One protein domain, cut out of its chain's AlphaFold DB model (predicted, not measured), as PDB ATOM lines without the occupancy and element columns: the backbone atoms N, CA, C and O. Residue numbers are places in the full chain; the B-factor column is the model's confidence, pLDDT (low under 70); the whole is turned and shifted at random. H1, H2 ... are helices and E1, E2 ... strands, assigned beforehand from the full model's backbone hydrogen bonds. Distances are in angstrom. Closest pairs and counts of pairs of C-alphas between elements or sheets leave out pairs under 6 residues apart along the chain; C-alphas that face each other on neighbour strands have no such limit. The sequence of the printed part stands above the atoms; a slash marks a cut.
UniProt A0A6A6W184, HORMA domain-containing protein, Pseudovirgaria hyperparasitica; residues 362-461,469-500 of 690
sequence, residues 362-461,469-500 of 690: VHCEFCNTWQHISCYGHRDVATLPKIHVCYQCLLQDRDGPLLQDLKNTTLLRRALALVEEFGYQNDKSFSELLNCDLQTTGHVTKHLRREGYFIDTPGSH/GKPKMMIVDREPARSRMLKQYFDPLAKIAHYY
ATOM      1  N   VAL A 362     -20.276 -32.761  40.660       88.56
ATOM      2  CA  VAL A 362     -21.608 -32.239  40.334       88.56
ATOM      3  C   VAL A 362     -22.602 -32.699  41.400       88.56
ATOM      4  O   VAL A 362     -22.501 -33.806  41.921       88.56
ATOM      5  N   HIS A 363     -23.553 -31.841  41.753       86.44
ATOM      6  CA  HIS A 363     -24.585 -32.119  42.749       86.44
ATOM      7  C   HIS A 363     -25.806 -32.774  42.087       86.44
ATOM      8  O   HIS A 363     -26.433 -32.164  41.215       86.44
ATOM      9  N   CYS A 364     -26.199 -33.981  42.511       84.31
ATOM     10  CA  CYS A 364     -27.481 -34.557  42.111       84.31
ATOM     11  C   CYS A 364     -28.607 -33.758  42.752       84.31
ATOM     12  O   CYS A 364     -28.848 -33.840  43.958       84.31
ATOM     13  N   GLU A 365     -29.360 -33.062  41.906       74.50
ATOM     14  CA  GLU A 365     -30.544 -32.314  42.298       74.50
ATOM     15  C   GLU A 365     -31.523 -33.207  43.079       74.50
ATOM     16  O   GLU A 365     -32.104 -32.783  44.067       74.50
ATOM     17  N   PHE A 366     -31.685 -34.480  42.707       70.12
ATOM     18  CA  PHE A 366     -32.724 -35.337  43.283       70.12
ATOM     19  C   PHE A 366     -32.450 -35.860  44.697       70.12
ATOM     20  O   PHE A 366     -33.375 -35.820  45.513       70.12
ATOM     21  N   CYS A 367     -31.235 -36.327  44.999       78.69
ATOM     22  CA  CYS A 367     -30.877 -36.880  46.315       78.69
ATOM     23  C   CYS A 367     -29.974 -35.977  47.168       78.69
ATOM     24  O   CYS A 367     -29.632 -36.375  48.279       78.69
ATOM     25  N   ASN A 368     -29.626 -34.781  46.681       74.44
ATOM     26  CA  ASN A 368     -28.764 -33.799  47.347       74.44
ATOM     27  C   ASN A 368     -27.368 -34.352  47.732       74.44
ATOM     28  O   ASN A 368     -26.783 -33.917  48.718       74.44
ATOM     29  N   THR A 369     -26.844 -35.334  46.988       84.50
ATOM     30  CA  THR A 369     -25.481 -35.873  47.174       84.50
ATOM     31  C   THR A 369     -24.588 -35.504  45.998       84.50
ATOM     32  O   THR A 369     -25.086 -35.333  44.883       84.50
ATOM     33  N   TRP A 370     -23.272 -35.448  46.209       90.56
ATOM     34  CA  TRP A 370     -22.297 -35.109  45.163       90.56
ATOM     35  C   TRP A 370     -21.775 -36.338  44.399       90.56
ATOM     36  O   TRP A 370     -21.542 -37.397  44.983       90.56
ATOM     37  N   GLN A 371     -21.567 -36.191  43.089       93.56
ATOM     38  CA  GLN A 371     -21.022 -37.197  42.169       93.56
ATOM     39  C   GLN A 371     -19.810 -36.644  41.417       93.56
ATOM     40  O   GLN A 371     -19.743 -35.459  41.118       93.56
ATOM     41  N   HIS A 372     -18.889 -37.518  41.022       91.31
ATOM     42  CA  HIS A 372     -17.781 -37.160  40.133       91.31
ATOM     43  C   HIS A 372     -18.310 -36.843  38.724       91.31
ATOM     44  O   HIS A 372     -18.982 -37.697  38.132       91.31
ATOM     45  N   ILE A 373     -17.963 -35.692  38.129       92.69
ATOM     46  CA  ILE A 373     -18.485 -35.327  36.791       92.69
ATOM     47  C   ILE A 373     -18.091 -36.354  35.716       92.69
ATOM     48  O   ILE A 373     -18.878 -36.679  34.822       92.69
ATOM     49  N   SER A 374     -16.900 -36.940  35.870       91.94
ATOM     50  CA  SER A 374     -16.332 -37.957  34.983       91.94
ATOM     51  C   SER A 374     -17.154 -39.242  34.958       91.94
ATOM     52  O   SER A 374     -17.358 -39.814  33.890       91.94
ATOM     53  N   CYS A 375     -17.717 -39.667  36.094       93.50
ATOM     54  CA  CYS A 375     -18.613 -40.826  36.156       93.50
ATOM     55  C   CYS A 375     -19.875 -40.618  35.306       93.50
ATOM     56  O   CYS A 375     -20.407 -41.580  34.750       93.50
ATOM     57  N   TYR A 376     -20.282 -39.362  35.126       93.31
ATOM     58  CA  TYR A 376     -21.430 -38.941  34.328       93.31
ATOM     59  C   TYR A 376     -21.081 -38.526  32.892       93.31
ATOM     60  O   TYR A 376     -21.945 -38.057  32.161       93.31
ATOM     61  N   GLY A 377     -19.844 -38.772  32.447       92.31
ATOM     62  CA  GLY A 377     -19.404 -38.556  31.065       92.31
ATOM     63  C   GLY A 377     -18.944 -37.129  30.760       92.31
ATOM     64  O   GLY A 377     -18.407 -36.890  29.682       92.31
ATOM     65  N   HIS A 378     -19.084 -36.198  31.703       91.44
ATOM     66  CA  HIS A 378     -18.555 -34.842  31.585       91.44
ATOM     67  C   HIS A 378     -17.036 -34.826  31.822       91.44
ATOM     68  O   HIS A 378     -16.504 -35.647  32.571       91.44
ATOM     69  N   ARG A 379     -16.325 -33.895  31.177       88.94
ATOM     70  CA  ARG A 379     -14.851 -33.759  31.267       88.94
ATOM     71  C   ARG A 379     -14.377 -32.368  31.708       88.94
ATOM     72  O   ARG A 379     -13.178 -32.125  31.719       88.94
ATOM     73  N   ASP A 380     -15.323 -31.475  31.978       84.62
ATOM     74  CA  ASP A 380     -15.137 -30.061  32.311       84.62
ATOM     75  C   ASP A 380     -16.468 -29.557  32.896       84.62
ATOM     76  O   ASP A 380     -17.531 -29.830  32.316       84.62
ATOM     77  N   VAL A 381     -16.430 -28.831  34.016       82.06
ATOM     78  CA  VAL A 381     -17.597 -28.152  34.612       82.06
ATOM     79  C   VAL A 381     -18.380 -27.280  33.620       82.06
ATOM     80  O   VAL A 381     -19.604 -27.196  33.724       82.06
ATOM     81  N   ALA A 382     -17.732 -26.699  32.605       81.25
ATOM     82  CA  ALA A 382     -18.382 -25.914  31.551       81.25
ATOM     83  C   ALA A 382     -19.326 -26.738  30.649       81.25
ATOM     84  O   ALA A 382     -20.122 -26.167  29.905       81.25
ATOM     85  N   THR A 383     -19.259 -28.075  30.712       80.31
ATOM     86  CA  THR A 383     -20.153 -28.991  29.978       80.31
ATOM     87  C   THR A 383     -21.334 -29.500  30.809       80.31
ATOM     88  O   THR A 383     -22.125 -30.297  30.301       80.31
ATOM     89  N   LEU A 384     -21.455 -29.099  32.079       81.56
ATOM     90  CA  LEU A 384     -22.518 -29.579  32.965       81.56
ATOM     91  C   LEU A 384     -23.897 -29.003  32.588       81.56
ATOM     92  O   LEU A 384     -24.008 -27.825  32.236       81.56
ATOM     93  N   PRO A 385     -24.979 -29.794  32.703       76.31
ATOM     94  CA  PRO A 385     -26.336 -29.282  32.570       76.31
ATOM     95  C   PRO A 385     -26.702 -28.392  33.766       76.31
ATOM     96  O   PRO A 385     -26.231 -28.602  34.882       76.31
ATOM     97  N   LYS A 386     -27.641 -27.454  33.565       70.75
ATOM     98  CA  LYS A 386     -28.208 -26.624  34.652       70.75
ATOM     99  C   LYS A 386     -28.854 -27.447  35.781       70.75
ATOM    100  O   LYS A 386     -28.985 -26.951  36.893       70.75
ATOM    101  N   ILE A 387     -29.298 -28.667  35.472       73.06
ATOM    102  CA  ILE A 387     -29.905 -29.624  36.399       73.06
ATOM    103  C   ILE A 387     -29.229 -30.974  36.170       73.06
ATOM    104  O   ILE A 387     -29.259 -31.498  35.055       73.06
ATOM    105  N   HIS A 388     -28.646 -31.547  37.221       84.69
ATOM    106  CA  HIS A 388     -28.018 -32.864  37.184       84.69
ATOM    107  C   HIS A 388     -28.820 -33.893  37.990       84.69
ATOM    108  O   HIS A 388     -29.378 -33.579  39.042       84.69
ATOM    109  N   VAL A 389     -28.868 -35.136  37.505       85.38
ATOM    110  CA  VAL A 389     -29.623 -36.239  38.112       85.38
ATOM    111  C   VAL A 389     -28.753 -37.491  38.105       85.38
ATOM    112  O   VAL A 389     -28.316 -37.926  37.040       85.38
ATOM    113  N   CYS A 390     -28.526 -38.088  39.277       92.56
ATOM    114  CA  CYS A 390     -27.813 -39.357  39.373       92.56
ATOM    115  C   CYS A 390     -28.653 -40.516  38.809       92.56
ATOM    116  O   CYS A 390     -29.889 -40.471  38.818       92.56
ATOM    117  N   TYR A 391     -28.005 -41.581  38.338       93.12
ATOM    118  CA  TYR A 391     -28.685 -42.712  37.699       93.12
ATOM    119  C   TYR A 391     -29.679 -43.406  38.629       93.12
ATOM    120  O   TYR A 391     -30.756 -43.799  38.180       93.12
ATOM    121  N   GLN A 392     -29.377 -43.486  39.926       90.31
ATOM    122  CA  GLN A 392     -30.292 -44.045  40.919       90.31
ATOM    123  C   GLN A 392     -31.604 -43.240  41.029       90.31
ATOM    124  O   GLN A 392     -32.665 -43.828  41.241       90.31
ATOM    125  N   CYS A 393     -31.562 -41.914  40.847       85.06
ATOM    126  CA  CYS A 393     -32.747 -41.052  40.863       85.06
ATOM    127  C   CYS A 393     -33.451 -40.931  39.503       85.06
ATOM    128  O   CYS A 393     -34.669 -40.743  39.479       85.06
ATOM    129  N   LEU A 394     -32.704 -41.047  38.399       86.06
ATOM    130  CA  LEU A 394     -33.230 -41.023  37.032       86.06
ATOM    131  C   LEU A 394     -34.024 -42.301  36.718       86.06
ATOM    132  O   LEU A 394     -35.161 -42.232  36.255       86.06
ATOM    133  N   LEU A 395     -33.433 -43.465  37.010       85.44
ATOM    134  CA  LEU A 395     -34.007 -44.773  36.685       85.44
ATOM    135  C   LEU A 395     -34.959 -45.294  37.763       85.44
ATOM    136  O   LEU A 395     -35.928 -45.978  37.431       85.44
ATOM    137  N   GLN A 396     -34.728 -44.943  39.035       78.69
ATOM    138  CA  GLN A 396     -35.527 -45.431  40.168       78.69
ATOM    139  C   GLN A 396     -35.556 -46.975  40.143       78.69
ATOM    140  O   GLN A 396     -34.543 -47.604  39.835       78.69
ATOM    141  N   ASP A 397     -36.710 -47.586  40.401       75.00
ATOM    142  CA  ASP A 397     -36.909 -49.040  40.343       75.00
ATOM    143  C   ASP A 397     -37.338 -49.535  38.940       75.00
ATOM    144  O   ASP A 397     -37.824 -50.656  38.799       75.00
ATOM    145  N   ARG A 398     -37.236 -48.694  37.895       69.50
ATOM    146  CA  ARG A 398     -37.792 -48.990  36.556       69.50
ATOM    147  C   ARG A 398     -36.911 -49.911  35.720       69.50
ATOM    148  O   ARG A 398     -37.439 -50.729  34.977       69.50
ATOM    149  N   ASP A 399     -35.592 -49.746  35.815       78.12
ATOM    150  CA  ASP A 399     -34.619 -50.465  34.987       78.12
ATOM    151  C   ASP A 399     -33.332 -50.765  35.778       78.12
ATOM    152  O   ASP A 399     -32.309 -50.080  35.684       78.12
ATOM    153  N   GLY A 400     -33.413 -51.801  36.619       86.75
ATOM    154  CA  GLY A 400     -32.270 -52.343  37.360       86.75
ATOM    155  C   GLY A 400     -31.112 -52.824  36.465       86.75
ATOM    156  O   GLY A 400     -29.960 -52.515  36.788       86.75
ATOM    157  N   PRO A 401     -31.368 -53.532  35.344       91.69
ATOM    158  CA  PRO A 401     -30.333 -53.894  34.376       91.69
ATOM    159  C   PRO A 401     -29.567 -52.684  33.830       91.69
ATOM    160  O   PRO A 401     -28.342 -52.654  33.954       91.69
ATOM    161  N   LEU A 402     -30.251 -51.656  33.310       91.12
ATOM    162  CA  LEU A 402     -29.608 -50.437  32.804       91.12
ATOM    163  C   LEU A 402     -28.849 -49.695  33.906       91.12
ATOM    164  O   LEU A 402     -27.740 -49.219  33.669       91.12
ATOM    165  N   LEU A 403     -29.390 -49.639  35.126       91.31
ATOM    166  CA  LEU A 403     -28.705 -49.050  36.277       91.31
ATOM    167  C   LEU A 403     -27.382 -49.764  36.585       91.31
ATOM    168  O   LEU A 403     -26.377 -49.099  36.846       91.31
ATOM    169  N   GLN A 404     -27.345 -51.099  36.534       91.12
ATOM    170  CA  GLN A 404     -26.103 -51.851  36.718       91.12
ATOM    171  C   GLN A 404     -25.134 -51.643  35.545       91.12
ATOM    172  O   GLN A 404     -23.928 -51.493  35.749       91.12
ATOM    173  N   ASP A 405     -25.654 -51.553  34.325       92.38
ATOM    174  CA  ASP A 405     -24.876 -51.269  33.121       92.38
ATOM    175  C   ASP A 405     -24.264 -49.856  33.122       92.38
ATOM    176  O   ASP A 405     -23.152 -49.647  32.628       92.38
ATOM    177  N   LEU A 406     -24.951 -48.881  33.721       93.62
ATOM    178  CA  LEU A 406     -24.440 -47.533  33.956       93.62
ATOM    179  C   LEU A 406     -23.421 -47.505  35.100       93.62
ATOM    180  O   LEU A 406     -22.373 -46.888  34.928       93.62
ATOM    181  N   LYS A 407     -23.634 -48.240  36.204       92.19
ATOM    182  CA  LYS A 407     -22.620 -48.435  37.266       92.19
ATOM    183  C   LYS A 407     -21.317 -49.002  36.689       92.19
ATOM    184  O   LYS A 407     -20.255 -48.408  36.888       92.19
ATOM    185  N   ASN A 408     -21.402 -50.043  35.855       91.69
ATOM    186  CA  ASN A 408     -20.264 -50.589  35.099       91.69
ATOM    187  C   ASN A 408     -19.599 -49.519  34.201       91.69
ATOM    188  O   ASN A 408     -18.374 -49.461  34.090       91.69
ATOM    189  N   THR A 409     -20.398 -48.639  33.586       94.19
ATOM    190  CA  THR A 409     -19.913 -47.539  32.732       94.19
ATOM    191  C   THR A 409     -19.206 -46.439  33.542       94.19
ATOM    192  O   THR A 409     -18.180 -45.935  33.085       94.19
ATOM    193  N   THR A 410     -19.665 -46.105  34.759       94.12
ATOM    194  CA  THR A 410     -18.979 -45.125  35.628       94.12
ATOM    195  C   THR A 410     -17.559 -45.566  35.975       94.12
ATOM    196  O   THR A 410     -16.640 -44.752  35.916       94.12
ATOM    197  N   LEU A 411     -17.351 -46.860  36.252       92.38
ATOM    198  CA  LEU A 411     -16.038 -47.416  36.576       92.38
ATOM    199  C   LEU A 411     -15.065 -47.294  35.391       92.38
ATOM    200  O   LEU A 411     -13.912 -46.917  35.581       92.38
ATOM    201  N   LEU A 412     -15.535 -47.546  34.164       94.69
ATOM    202  CA  LEU A 412     -14.730 -47.397  32.945       94.69
ATOM    203  C   LEU A 412     -14.412 -45.925  32.631       94.69
ATOM    204  O   LEU A 412     -13.271 -45.603  32.300       94.69
ATOM    205  N   ARG A 413     -15.379 -45.017  32.804       94.44
ATOM    206  CA  ARG A 413     -15.167 -43.562  32.685       94.44
ATOM    207  C   ARG A 413     -14.142 -43.044  33.693       94.44
ATOM    208  O   ARG A 413     -13.226 -42.312  33.324       94.44
ATOM    209  N   ARG A 414     -14.268 -43.469  34.954       91.44
ATOM    210  CA  ARG A 414     -13.349 -43.153  36.055       91.44
ATOM    211  C   ARG A 414     -11.943 -43.703  35.782       91.44
ATOM    212  O   ARG A 414     -10.970 -42.985  35.976       91.44
ATOM    213  N   ALA A 415     -11.833 -44.927  35.265       92.75
ATOM    214  CA  ALA A 415     -10.564 -45.535  34.860       92.75
ATOM    215  C   ALA A 415      -9.857 -44.769  33.736       92.75
ATOM    216  O   ALA A 415      -8.636 -44.627  33.777       92.75
ATOM    217  N   LEU A 416     -10.609 -44.239  32.767       94.00
ATOM    218  CA  LEU A 416     -10.065 -43.333  31.760       94.00
ATOM    219  C   LEU A 416      -9.617 -42.014  32.412       94.00
ATOM    220  O   LEU A 416      -8.436 -41.694  32.342       94.00
ATOM    221  N   ALA A 417     -10.489 -41.299  33.129       90.62
ATOM    222  CA  ALA A 417     -10.144 -40.011  33.749       90.62
ATOM    223  C   ALA A 417      -8.884 -40.077  34.644       90.62
ATOM    224  O   ALA A 417      -7.965 -39.276  34.482       90.62
ATOM    225  N   LEU A 418      -8.782 -41.090  35.514       89.62
ATOM    226  CA  LEU A 418      -7.634 -41.281  36.411       89.62
ATOM    227  C   LEU A 418      -6.306 -41.523  35.670       89.62
ATOM    228  O   LEU A 418      -5.250 -41.130  36.168       89.62
ATOM    229  N   VAL A 419      -6.324 -42.158  34.491       91.06
ATOM    230  CA  VAL A 419      -5.110 -42.373  33.679       91.06
ATOM    231  C   VAL A 419      -4.780 -41.153  32.810       91.06
ATOM    232  O   VAL A 419      -3.618 -40.990  32.441       91.06
ATOM    233  N   GLU A 420      -5.740 -40.262  32.538       88.44
ATOM    234  CA  GLU A 420      -5.467 -38.956  31.916       88.44
ATOM    235  C   GLU A 420      -4.805 -37.990  32.914       88.44
ATOM    236  O   GLU A 420      -3.873 -37.277  32.550       88.44
ATOM    237  N   GLU A 421      -5.247 -38.013  34.177       85.69
ATOM    238  CA  GLU A 421      -4.781 -37.120  35.245       85.69
ATOM    239  C   GLU A 421      -3.478 -37.595  35.920       85.69
ATOM    240  O   GLU A 421      -2.500 -36.849  35.988       85.69
ATOM    241  N   PHE A 422      -3.435 -38.845  36.401       84.75
ATOM    242  CA  PHE A 422      -2.324 -39.374  37.214       84.75
ATOM    243  C   PHE A 422      -1.388 -40.326  36.452       84.75
ATOM    244  O   PHE A 422      -0.249 -40.549  36.873       84.75
ATOM    245  N   GLY A 423      -1.853 -40.886  35.331       84.56
ATOM    246  CA  GLY A 423      -1.135 -41.897  34.554       84.56
ATOM    247  C   GLY A 423      -1.098 -43.285  35.211       84.56
ATOM    248  O   GLY A 423      -1.142 -43.446  36.430       84.56
ATOM    249  N   TYR A 424      -0.991 -44.335  34.393       88.56
ATOM    250  CA  TYR A 424      -1.001 -45.712  34.893       88.56
ATOM    251  C   TYR A 424       0.386 -46.175  35.377       88.56
ATOM    252  O   TYR A 424       1.349 -46.234  34.603       88.56
ATOM    253  N   GLN A 425       0.475 -46.577  36.650       84.50
ATOM    254  CA  GLN A 425       1.704 -47.091  37.269       84.50
ATOM    255  C   GLN A 425       1.700 -48.625  37.402       84.50
ATOM    256  O   GLN A 425       2.588 -49.301  36.874       84.50
ATOM    257  N   ASN A 426       0.724 -49.171  38.137       87.25
ATOM    258  CA  ASN A 426       0.529 -50.604  38.389       87.25
ATOM    259  C   ASN A 426      -0.896 -50.888  38.910       87.25
ATOM    260  O   ASN A 426      -1.507 -50.012  39.529       87.25
ATOM    261  N   ASP A 427      -1.388 -52.120  38.735       88.50
ATOM    262  CA  ASP A 427      -2.763 -52.498  39.095       88.50
ATOM    263  C   ASP A 427      -3.088 -52.307  40.588       88.50
ATOM    264  O   ASP A 427      -4.229 -51.997  40.901       88.50
ATOM    265  N   LYS A 428      -2.122 -52.408  41.518       90.19
ATOM    266  CA  LYS A 428      -2.388 -52.141  42.945       90.19
ATOM    267  C   LYS A 428      -2.747 -50.671  43.168       90.19
ATOM    268  O   LYS A 428      -3.857 -50.387  43.609       90.19
ATOM    269  N   SER A 429      -1.869 -49.751  42.769       89.25
ATOM    270  CA  SER A 429      -2.143 -48.306  42.861       89.25
ATOM    271  C   SER A 429      -3.408 -47.894  42.097       89.25
ATOM    272  O   SER A 429      -4.117 -46.978  42.503       89.25
ATOM    273  N   PHE A 430      -3.722 -48.592  41.000       91.62
ATOM    274  CA  PHE A 430      -4.911 -48.309  40.204       91.62
ATOM    275  C   PHE A 430      -6.194 -48.857  40.850       91.62
ATOM    276  O   PHE A 430      -7.217 -48.182  40.811       91.62
ATOM    277  N   SER A 431      -6.130 -50.009  41.527       92.94
ATOM    278  CA  SER A 431      -7.238 -50.568  42.316       92.94
ATOM    279  C   SER A 431      -7.610 -49.678  43.506       92.94
ATOM    280  O   SER A 431      -8.790 -49.417  43.746       92.94
ATOM    281  N   GLU A 432      -6.597 -49.107  44.167       89.19
ATOM    282  CA  GLU A 432      -6.741 -48.148  45.268       89.19
ATOM    283  C   GLU A 432      -7.386 -46.832  44.788       89.19
ATOM    284  O   GLU A 432      -8.299 -46.324  45.434       89.19
ATOM    285  N   LEU A 433      -6.989 -46.313  43.616       87.75
ATOM    286  CA  LEU A 433      -7.591 -45.113  43.010       87.75
ATOM    287  C   LEU A 433      -9.004 -45.350  42.436       87.75
ATOM    288  O   LEU A 433      -9.831 -44.434  42.417       87.75
ATOM    289  N   LEU A 434      -9.300 -46.563  41.963       88.25
ATOM    290  CA  LEU A 434     -10.625 -46.945  41.462       88.25
ATOM    291  C   LEU A 434     -11.622 -47.316  42.566       88.25
ATOM    292  O   LEU A 434     -12.813 -47.373  42.276       88.25
ATOM    293  N   ASN A 435     -11.155 -47.549  43.796       88.06
ATOM    294  CA  ASN A 435     -11.929 -48.120  44.901       88.06
ATOM    295  C   ASN A 435     -12.557 -49.491  44.563       88.06
ATOM    296  O   ASN A 435     -13.714 -49.759  44.879       88.06
ATOM    297  N   CYS A 436     -11.802 -50.366  43.890       89.06
ATOM    298  CA  CYS A 436     -12.265 -51.708  43.517       89.06
ATOM    299  C   CYS A 436     -11.177 -52.773  43.726       89.06
ATOM    300  O   CYS A 436     -10.018 -52.454  43.975       89.06
ATOM    301  N   ASP A 437     -11.535 -54.058  43.649       92.31
ATOM    302  CA  ASP A 437     -10.576 -55.142  43.870       92.31
ATOM    303  C   ASP A 437      -9.593 -55.344  42.693       92.31
ATOM    304  O   ASP A 437      -9.853 -54.964  41.546       92.31
ATOM    305  N   LEU A 438      -8.455 -55.989  42.971       93.25
ATOM    306  CA  LEU A 438      -7.387 -56.257  41.995       93.25
ATOM    307  C   LEU A 438      -7.834 -57.079  40.771       93.25
ATOM    308  O   LEU A 438      -7.284 -56.887  39.687       93.25
ATOM    309  N   GLN A 439      -8.813 -57.983  40.902       93.25
ATOM    310  CA  GLN A 439      -9.339 -58.735  39.755       93.25
ATOM    311  C   GLN A 439     -10.214 -57.827  38.892       93.25
ATOM    312  O   GLN A 439     -10.046 -57.793  37.676       93.25
ATOM    313  N   THR A 440     -11.099 -57.047  39.514       91.44
ATOM    314  CA  THR A 440     -11.928 -56.041  38.832       91.44
ATOM    315  C   THR A 440     -11.062 -55.015  38.091       91.44
ATOM    316  O   THR A 440     -11.274 -54.785  36.899       91.44
ATOM    317  N   THR A 441     -10.004 -54.512  38.730       93.94
ATOM    318  CA  THR A 441      -8.991 -53.645  38.098       93.94
ATOM    319  C   THR A 441      -8.324 -54.339  36.911       93.94
ATOM    320  O   THR A 441      -8.288 -53.790  35.812       93.94
ATOM    321  N   GLY A 442      -7.884 -55.589  37.084       93.44
ATOM    322  CA  GLY A 442      -7.297 -56.383  36.005       93.44
ATOM    323  C   GLY A 442      -8.242 -56.603  34.817       93.44
ATOM    324  O   GLY A 442      -7.776 -56.646  33.679       93.44
ATOM    325  N   HIS A 443      -9.558 -56.708  35.035       93.88
ATOM    326  CA  HIS A 443     -10.552 -56.762  33.955       93.88
ATOM    327  C   HIS A 443     -10.715 -55.407  33.254       93.88
ATOM    328  O   HIS A 443     -10.700 -55.370  32.025       93.88
ATOM    329  N   VAL A 444     -10.786 -54.301  34.003       93.94
ATOM    330  CA  VAL A 444     -10.851 -52.931  33.459       93.94
ATOM    331  C   VAL A 444      -9.617 -52.610  32.603       93.94
ATOM    332  O   VAL A 444      -9.764 -52.227  31.441       93.94
ATOM    333  N   THR A 445      -8.406 -52.853  33.117       93.38
ATOM    334  CA  THR A 445      -7.140 -52.648  32.389       93.38
ATOM    335  C   THR A 445      -7.080 -53.497  31.110       93.38
ATOM    336  O   THR A 445      -6.652 -53.010  30.061       93.38
ATOM    337  N   LYS A 446      -7.537 -54.760  31.153       94.44
ATOM    338  CA  LYS A 446      -7.595 -55.646  29.972       94.44
ATOM    339  C   LYS A 446      -8.636 -55.196  28.945       94.44
ATOM    340  O   LYS A 446      -8.347 -55.268  27.753       94.44
ATOM    341  N   HIS A 447      -9.810 -54.738  29.384       94.69
ATOM    342  CA  HIS A 447     -10.870 -54.235  28.505       94.69
ATOM    343  C   HIS A 447     -10.406 -52.989  27.750       94.69
ATOM    344  O   HIS A 447     -10.328 -53.003  26.525       94.69
ATOM    345  N   LEU A 448      -9.964 -51.954  28.470       94.56
ATOM    346  CA  LEU A 448      -9.512 -50.701  27.857       94.56
ATOM    347  C   LEU A 448      -8.272 -50.893  26.962       94.56
ATOM    348  O   LEU A 448      -8.130 -50.188  25.962       94.56
ATOM    349  N   ARG A 449      -7.403 -51.879  27.250       93.50
ATOM    350  CA  ARG A 449      -6.304 -52.277  26.346       93.50
ATOM    351  C   ARG A 449      -6.825 -52.969  25.077       93.50
ATOM    352  O   ARG A 449      -6.292 -52.715  24.001       93.50
ATOM    353  N   ARG A 450      -7.853 -53.822  25.175       95.19
ATOM    354  CA  ARG A 450      -8.457 -54.534  24.029       95.19
ATOM    355  C   ARG A 450      -9.177 -53.583  23.070       95.19
ATOM    356  O   ARG A 450      -9.014 -53.717  21.864       95.19
ATOM    357  N   GLU A 451      -9.901 -52.603  23.604       93.50
ATOM    358  CA  GLU A 451     -10.567 -51.541  22.828       93.50
ATOM    359  C   GLU A 451      -9.566 -50.600  22.113       93.50
ATOM    360  O   GLU A 451      -9.941 -49.806  21.247       93.50
ATOM    361  N   GLY A 452      -8.279 -50.667  22.482       93.19
ATOM    362  CA  GLY A 452      -7.220 -49.788  21.983       93.19
ATOM    363  C   GLY A 452      -7.177 -48.411  22.656       93.19
ATOM    364  O   GLY A 452      -6.522 -47.509  22.136       93.19
ATOM    365  N   TYR A 453      -7.863 -48.235  23.791       94.88
ATOM    366  CA  TYR A 453      -7.923 -46.970  24.531       94.88
ATOM    367  C   TYR A 453      -6.792 -46.819  25.553       94.88
ATOM    368  O   TYR A 453      -6.314 -45.708  25.767       94.88
ATOM    369  N   PHE A 454      -6.306 -47.925  26.125       93.56
ATOM    370  CA  PHE A 454      -5.070 -47.985  26.908       93.56
ATOM    371  C   PHE A 454      -3.917 -48.515  26.044       93.56
ATOM    372  O   PHE A 454      -3.931 -49.673  25.622       93.56
ATOM    373  N   ILE A 455      -2.888 -47.691  25.838       90.94
ATOM    374  CA  ILE A 455      -1.686 -48.030  25.064       90.94
ATOM    375  C   ILE A 455      -0.438 -48.040  25.956       90.94
ATOM    376  O   ILE A 455      -0.342 -47.281  26.921       90.94
ATOM    377  N   ASP A 456       0.532 -48.902  25.643       90.19
ATOM    378  CA  ASP A 456       1.838 -48.887  26.313       90.19
ATOM    379  C   ASP A 456       2.606 -47.610  25.928       90.19
ATOM    380  O   ASP A 456       2.736 -47.285  24.745       90.19
ATOM    381  N   THR A 457       3.145 -46.894  26.917       87.94
ATOM    382  CA  THR A 457       3.905 -45.657  26.688       87.94
ATOM    383  C   THR A 457       5.148 -45.944  25.831       87.94
ATOM    384  O   THR A 457       5.863 -46.905  26.124       87.94
ATOM    385  N   PRO A 458       5.484 -45.131  24.809       85.81
ATOM    386  CA  PRO A 458       6.660 -45.369  23.971       85.81
ATOM    387  C   PRO A 458       7.951 -45.533  24.787       85.81
ATOM    388  O   PRO A 458       8.356 -44.641  25.534       85.81
ATOM    389  N   GLY A 459       8.593 -46.696  24.642       83.81
ATOM    390  CA  GLY A 459       9.793 -47.070  25.396       83.81
ATOM    391  C   GLY A 459       9.545 -47.712  26.770       83.81
ATOM    392  O   GLY A 459      10.525 -48.011  27.446       83.81
ATOM    393  N   SER A 460       8.299 -47.981  27.179       83.94
ATOM    394  CA  SER A 460       7.951 -48.611  28.471       83.94
ATOM    395  C   SER A 460       8.656 -49.948  28.728       83.94
ATOM    396  O   SER A 460       9.040 -50.248  29.858       83.94
ATOM    397  N   HIS A 461       8.885 -50.714  27.659       84.94
ATOM    398  CA  HIS A 461       9.581 -52.003  27.654       84.94
ATOM    399  C   HIS A 461      11.121 -51.887  27.668       84.94
ATOM    400  O   HIS A 461      11.816 -52.901  27.671       84.94
ATOM    401  N   GLY A 469      10.407 -41.718  35.178       80.56
ATOM    402  CA  GLY A 469       9.221 -41.277  35.921       80.56
ATOM    403  C   GLY A 469       7.906 -41.280  35.124       80.56
ATOM    404  O   GLY A 469       6.877 -40.878  35.658       80.56
ATOM    405  N   LYS A 470       7.913 -41.715  33.857       82.94
ATOM    406  CA  LYS A 470       6.717 -41.759  33.006       82.94
ATOM    407  C   LYS A 470       5.811 -42.944  33.373       82.94
ATOM    408  O   LYS A 470       6.327 -44.009  33.728       82.94
ATOM    409  N   PRO A 471       4.478 -42.812  33.239       85.00
ATOM    410  CA  PRO A 471       3.564 -43.932  33.435       85.00
ATOM    411  C   PRO A 471       3.828 -45.031  32.397       85.00
ATOM    412  O   PRO A 471       4.255 -44.752  31.272       85.00
ATOM    413  N   LYS A 472       3.575 -46.294  32.757       84.44
ATOM    414  CA  LYS A 472       3.802 -47.450  31.864       84.44
ATOM    415  C   LYS A 472       2.788 -47.523  30.728       84.44
ATOM    416  O   LYS A 472       3.126 -48.007  29.649       84.44
ATOM    417  N   MET A 473       1.571 -47.051  30.987       88.31
ATOM    418  CA  MET A 473       0.509 -46.921  29.998       88.31
ATOM    419  C   MET A 473      -0.069 -45.509  30.016       88.31
ATOM    420  O   MET A 473      -0.049 -44.828  31.044       88.31
ATOM    421  N   MET A 474      -0.615 -45.108  28.878       89.25
ATOM    422  CA  MET A 474      -1.302 -43.840  28.663       89.25
ATOM    423  C   MET A 474      -2.582 -44.074  27.853       89.25
ATOM    424  O   MET A 474      -2.783 -45.146  27.275       89.25
ATOM    425  N   ILE A 475      -3.447 -43.065  27.807       93.06
ATOM    426  CA  ILE A 475      -4.632 -43.080  26.945       93.06
ATOM    427  C   ILE A 475      -4.221 -42.834  25.492       93.06
ATOM    428  O   ILE A 475      -3.258 -42.113  25.224       93.06
ATOM    429  N   VAL A 476      -4.963 -43.416  24.550       93.00
ATOM    430  CA  VAL A 476      -4.801 -43.127  23.125       93.00
ATOM    431  C   VAL A 476      -5.120 -41.660  22.812       93.00
ATOM    432  O   VAL A 476      -6.245 -41.181  22.946       93.00
ATOM    433  N   ASP A 477      -4.103 -40.932  22.364       90.69
ATOM    434  CA  ASP A 477      -4.197 -39.524  21.983       90.69
ATOM    435  C   ASP A 477      -4.549 -39.324  20.498       90.69
ATOM    436  O   ASP A 477      -4.915 -38.214  20.108       90.69
ATOM    437  N   ARG A 478      -4.463 -40.393  19.690       91.31
ATOM    438  CA  ARG A 478      -4.587 -40.375  18.224       91.31
ATOM    439  C   ARG A 478      -5.992 -40.682  17.718       91.31
ATOM    440  O   ARG A 478      -6.678 -41.584  18.204       91.31
ATOM    441  N   GLU A 479      -6.359 -40.012  16.635       93.06
ATOM    442  CA  GLU A 479      -7.533 -40.366  15.842       93.06
ATOM    443  C   GLU A 479      -7.302 -41.617  14.975       93.06
ATOM    444  O   GLU A 479      -6.158 -41.928  14.638       93.06
ATOM    445  N   PRO A 480      -8.367 -42.360  14.607       93.69
ATOM    446  CA  PRO A 480      -9.774 -42.179  14.998       93.69
ATOM    447  C   PRO A 480     -10.134 -42.829  16.352       93.69
ATOM    448  O   PRO A 480     -11.309 -42.908  16.707       93.69
ATOM    449  N   ALA A 481      -9.159 -43.368  17.094       93.19
ATOM    450  CA  ALA A 481      -9.418 -44.081  18.347       93.19
ATOM    451  C   ALA A 481      -9.876 -43.141  19.474       93.19
ATOM    452  O   ALA A 481     -10.831 -43.467  20.178       93.19
ATOM    453  N   ARG A 482      -9.263 -41.955  19.590       93.25
ATOM    454  CA  ARG A 482      -9.652 -40.916  20.555       93.25
ATOM    455  C   ARG A 482     -11.116 -40.485  20.385       93.25
ATOM    456  O   ARG A 482     -11.856 -40.513  21.367       93.25
ATOM    457  N   SER A 483     -11.573 -40.172  19.169       93.31
ATOM    458  CA  SER A 483     -12.983 -39.821  18.920       93.31
ATOM    459  C   SER A 483     -13.957 -40.948  19.280       93.31
ATOM    460  O   SER A 483     -15.017 -40.676  19.847       93.31
ATOM    461  N   ARG A 484     -13.609 -42.221  19.013       94.44
ATOM    462  CA  ARG A 484     -14.445 -43.359  19.444       94.44
ATOM    463  C   ARG A 484     -14.531 -43.458  20.963       94.44
ATOM    464  O   ARG A 484     -15.634 -43.556  21.484       94.44
ATOM    465  N   MET A 485     -13.399 -43.364  21.662       94.75
ATOM    466  CA  MET A 485     -13.345 -43.383  23.127       94.75
ATOM    467  C   MET A 485     -14.215 -42.278  23.741       94.75
ATOM    468  O   MET A 485     -14.995 -42.538  24.657       94.75
ATOM    469  N   LEU A 486     -14.105 -41.053  23.212       92.25
ATOM    470  CA  LEU A 486     -14.894 -39.910  23.664       92.25
ATOM    471  C   LEU A 486     -16.390 -40.123  23.407       92.25
ATOM    472  O   LEU A 486     -17.176 -39.931  24.324       92.25
ATOM    473  N   LYS A 487     -16.796 -40.611  22.228       91.19
ATOM    474  CA  LYS A 487     -18.213 -40.909  21.948       91.19
ATOM    475  C   LYS A 487     -18.765 -42.082  22.775       91.19
ATOM    476  O   LYS A 487     -19.937 -42.086  23.121       91.19
ATOM    477  N   GLN A 488     -17.944 -43.087  23.075       91.50
ATOM    478  CA  GLN A 488     -18.364 -44.306  23.776       91.50
ATOM    479  C   GLN A 488     -18.465 -44.119  25.295       91.50
ATOM    480  O   GLN A 488     -19.347 -44.704  25.921       91.50
ATOM    481  N   TYR A 489     -17.573 -43.318  25.887       93.44
ATOM    482  CA  TYR A 489     -17.501 -43.133  27.338       93.44
ATOM    483  C   TYR A 489     -17.769 -41.698  27.803       93.44
ATOM    484  O   TYR A 489     -18.234 -41.531  28.920       93.44
ATOM    485  N   PHE A 490     -17.559 -40.666  26.991       92.19
ATOM    486  CA  PHE A 490     -17.719 -39.258  27.394       92.19
ATOM    487  C   PHE A 490     -18.846 -38.532  26.637       92.19
ATOM    488  O   PHE A 490     -18.812 -37.320  26.444       92.19
ATOM    489  N   ASP A 491     -19.870 -39.291  26.244       90.19
ATOM    490  CA  ASP A 491     -21.221 -38.799  25.967       90.19
ATOM    491  C   ASP A 491     -22.067 -38.951  27.252       90.19
ATOM    492  O   ASP A 491     -22.290 -40.089  27.692       90.19
ATOM    493  N   PRO A 492     -22.523 -37.854  27.892       90.12
ATOM    494  CA  PRO A 492     -23.372 -37.914  29.084       90.12
ATOM    495  C   PRO A 492     -24.730 -38.593  28.865       90.12
ATOM    496  O   PRO A 492     -25.252 -39.200  29.799       90.12
ATOM    497  N   LEU A 493     -25.288 -38.531  27.650       89.75
ATOM    498  CA  LEU A 493     -26.613 -39.062  27.306       89.75
ATOM    499  C   LEU A 493     -26.572 -40.514  26.801       89.75
ATOM    500  O   LEU A 493     -27.623 -41.105  26.523       89.75
ATOM    501  N   ALA A 494     -25.384 -41.121  26.724       89.06
ATOM    502  CA  ALA A 494     -25.200 -42.512  26.324       89.06
ATOM    503  C   ALA A 494     -26.107 -43.464  27.132       89.06
ATOM    504  O   ALA A 494     -26.086 -43.484  28.362       89.06
ATOM    505  N   LYS A 495     -26.896 -44.275  26.412       89.06
ATOM    506  CA  LYS A 495     -27.967 -45.167  26.912       89.06
ATOM    507  C   LYS A 495     -29.197 -44.489  27.551       89.06
ATOM    508  O   LYS A 495     -30.183 -45.188  27.758       89.06
ATOM    509  N   ILE A 496     -29.193 -43.181  27.831       89.19
ATOM    510  CA  ILE A 496     -30.234 -42.518  28.649       89.19
ATOM    511  C   ILE A 496     -30.959 -41.331  27.994       89.19
ATOM    512  O   ILE A 496     -31.871 -40.796  28.616       89.19
ATOM    513  N   ALA A 497     -30.609 -40.926  26.767       85.19
ATOM    514  CA  ALA A 497     -31.230 -39.789  26.061       85.19
ATOM    515  C   ALA A 497     -32.776 -39.764  26.142       85.19
ATOM    516  O   ALA A 497     -33.359 -38.748  26.509       85.19
ATOM    517  N   HIS A 498     -33.418 -40.922  25.965       79.81
ATOM    518  CA  HIS A 498     -34.876 -41.092  26.007       79.81
ATOM    519  C   HIS A 498     -35.549 -40.771  27.359       79.81
ATOM    520  O   HIS A 498     -36.770 -40.640  27.410       79.81
ATOM    521  N   TYR A 499     -34.794 -40.616  28.454       72.12
ATOM    522  CA  TYR A 499     -35.316 -40.082  29.722       72.12
ATOM    523  C   TYR A 499     -35.404 -38.546  29.738       72.12
ATOM    524  O   TYR A 499     -36.124 -37.990  30.566       72.12
ATOM    525  N   TYR A 500     -34.696 -37.863  28.831       68.25
ATOM    526  CA  TYR A 500     -34.685 -36.406  28.670       68.25
ATOM    527  C   TYR A 500     -35.615 -35.941  27.538       68.25
ATOM    528  O   TYR A 500     -36.219 -34.878  27.657       68.25
TER     529      TYR A 500
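What this domain is: This is residues 362 to 461 and 469 to 500 of the 690 residues of the protein "HORMA domain-containing protein" of Pseudovirgaria hyperparasitica (UniProt A0A6A6W184). One long helix, H3, runs lengthwise through the middle of the model, with the shorter helices H1, H2 and H4 packed on it, H5 set crosswise to it, and a small two-stranded sheet, E2 and E3, by its last residues. After the sheet the backbone folds back through H6, which runs the opposite way to H3, and E1 lies near the first printed residues, beyond H1. The printed part has 132 residues with six named helices and three named strands, in the order E1 H1 H2 H3 H4 H5 E2 E3 H6, and its class is mostly helix. The sheet, order E2 - E3, is antiparallel. The whole is compact, with a radius of gyration of the C-alphas of 15.6 A, and only just elongated, spanning 47 by 31 by 23 A.

How they stand to each other: From the first printed residue, residues 362 to 363 make a short antiparallel pairing with residues 370 to 371 of E1, residues 370 to 372, which pairs with no named strand. H1, residues 373 to 376, touches the hub H3, residues 400 to 421, at residues 409 to 417 of H3 alone; the closest C-alphas are those of Cys 375 and Thr 410, 4.3 A apart. H2, residues 391 to 395, touches H3 at residues 403 to 406 of H3 alone, with the C-alphas of Tyr 391 and Leu 403 closest at 6.5 A, and it is apart from H1. H4, residues 427 to 434, touches residues 411 to 418 of H3, at a steep tilt of 64 degrees, opposite ways; the closest C-alphas are those of Ala 415 and Leu 434, 6.8 A apart. H5, residues 438 to 450, touches H4 with its residues 438 to 442 alone, about perpendicular at 86 degrees, and the C-alphas of Ser 431 and Thr 441 are closest at 5.5 A. H5 is close to H3 but not clearly touching it, about perpendicular at 78 degrees, with the C-alphas of Leu 412 and Val 444 closest at 6.8 A. E2, residues 454 to 456, and E3, residues 473 to 475, are antiparallel neighbours at 138 degrees; N 455 and O 474 are 2.9 A apart, within hydrogen-bond range, as are N 474 and O 455, at 2.9 A. The closest C-alphas of H3 and E3 are those of Val 419 and Met 474, 6.5 A apart. H6, residues 481 to 489, only just touches H3, with 3 pairs of C-alphas within 8 A made by residues 409 to 413 of H3; the closest are those of Arg 413 and Tyr 489, 5.8 A apart, and the two run opposite ways at a steep tilt of 41 degrees. The helix packing is mostly crossed, with no touching pair that has a tilt at a shallow one. In H2, H3, H4, H5 and H6 every O i to N i+4 pair is within hydrogen-bond range; H1 is too short for such a pair.

Where its parts are: E1 begins at C-alpha 370, (-22.297, -35.109, 45.163), and H1 follows it directly. H2 has five residues. H3 is 31.5 A long, from C-alpha 400 at (-32.270, -52.343, 37.360) to C-alpha 421. H4 is 9.9 A long and H5 18.1 A. E2 and E3 have three residues each. H6 is 12.1 A long and ends at C-alpha 489, (-17.501, -43.133, 27.338).

The domain as a whole: The C-alphas of Asp 397 and Gly 459 are the two farthest apart, at 49.1 A. Residues 462 to 468 are cut out, and C-alphas 461 and 469 are 13.5 A apart across the cut, which lies in the link from E2 to E3. Of the links that are printed whole, H1 to H2, residues 377 to 390, is long and the others are tight. The mean pLDDT of the printed part is 88.4, with residues 398 and 500 under 70.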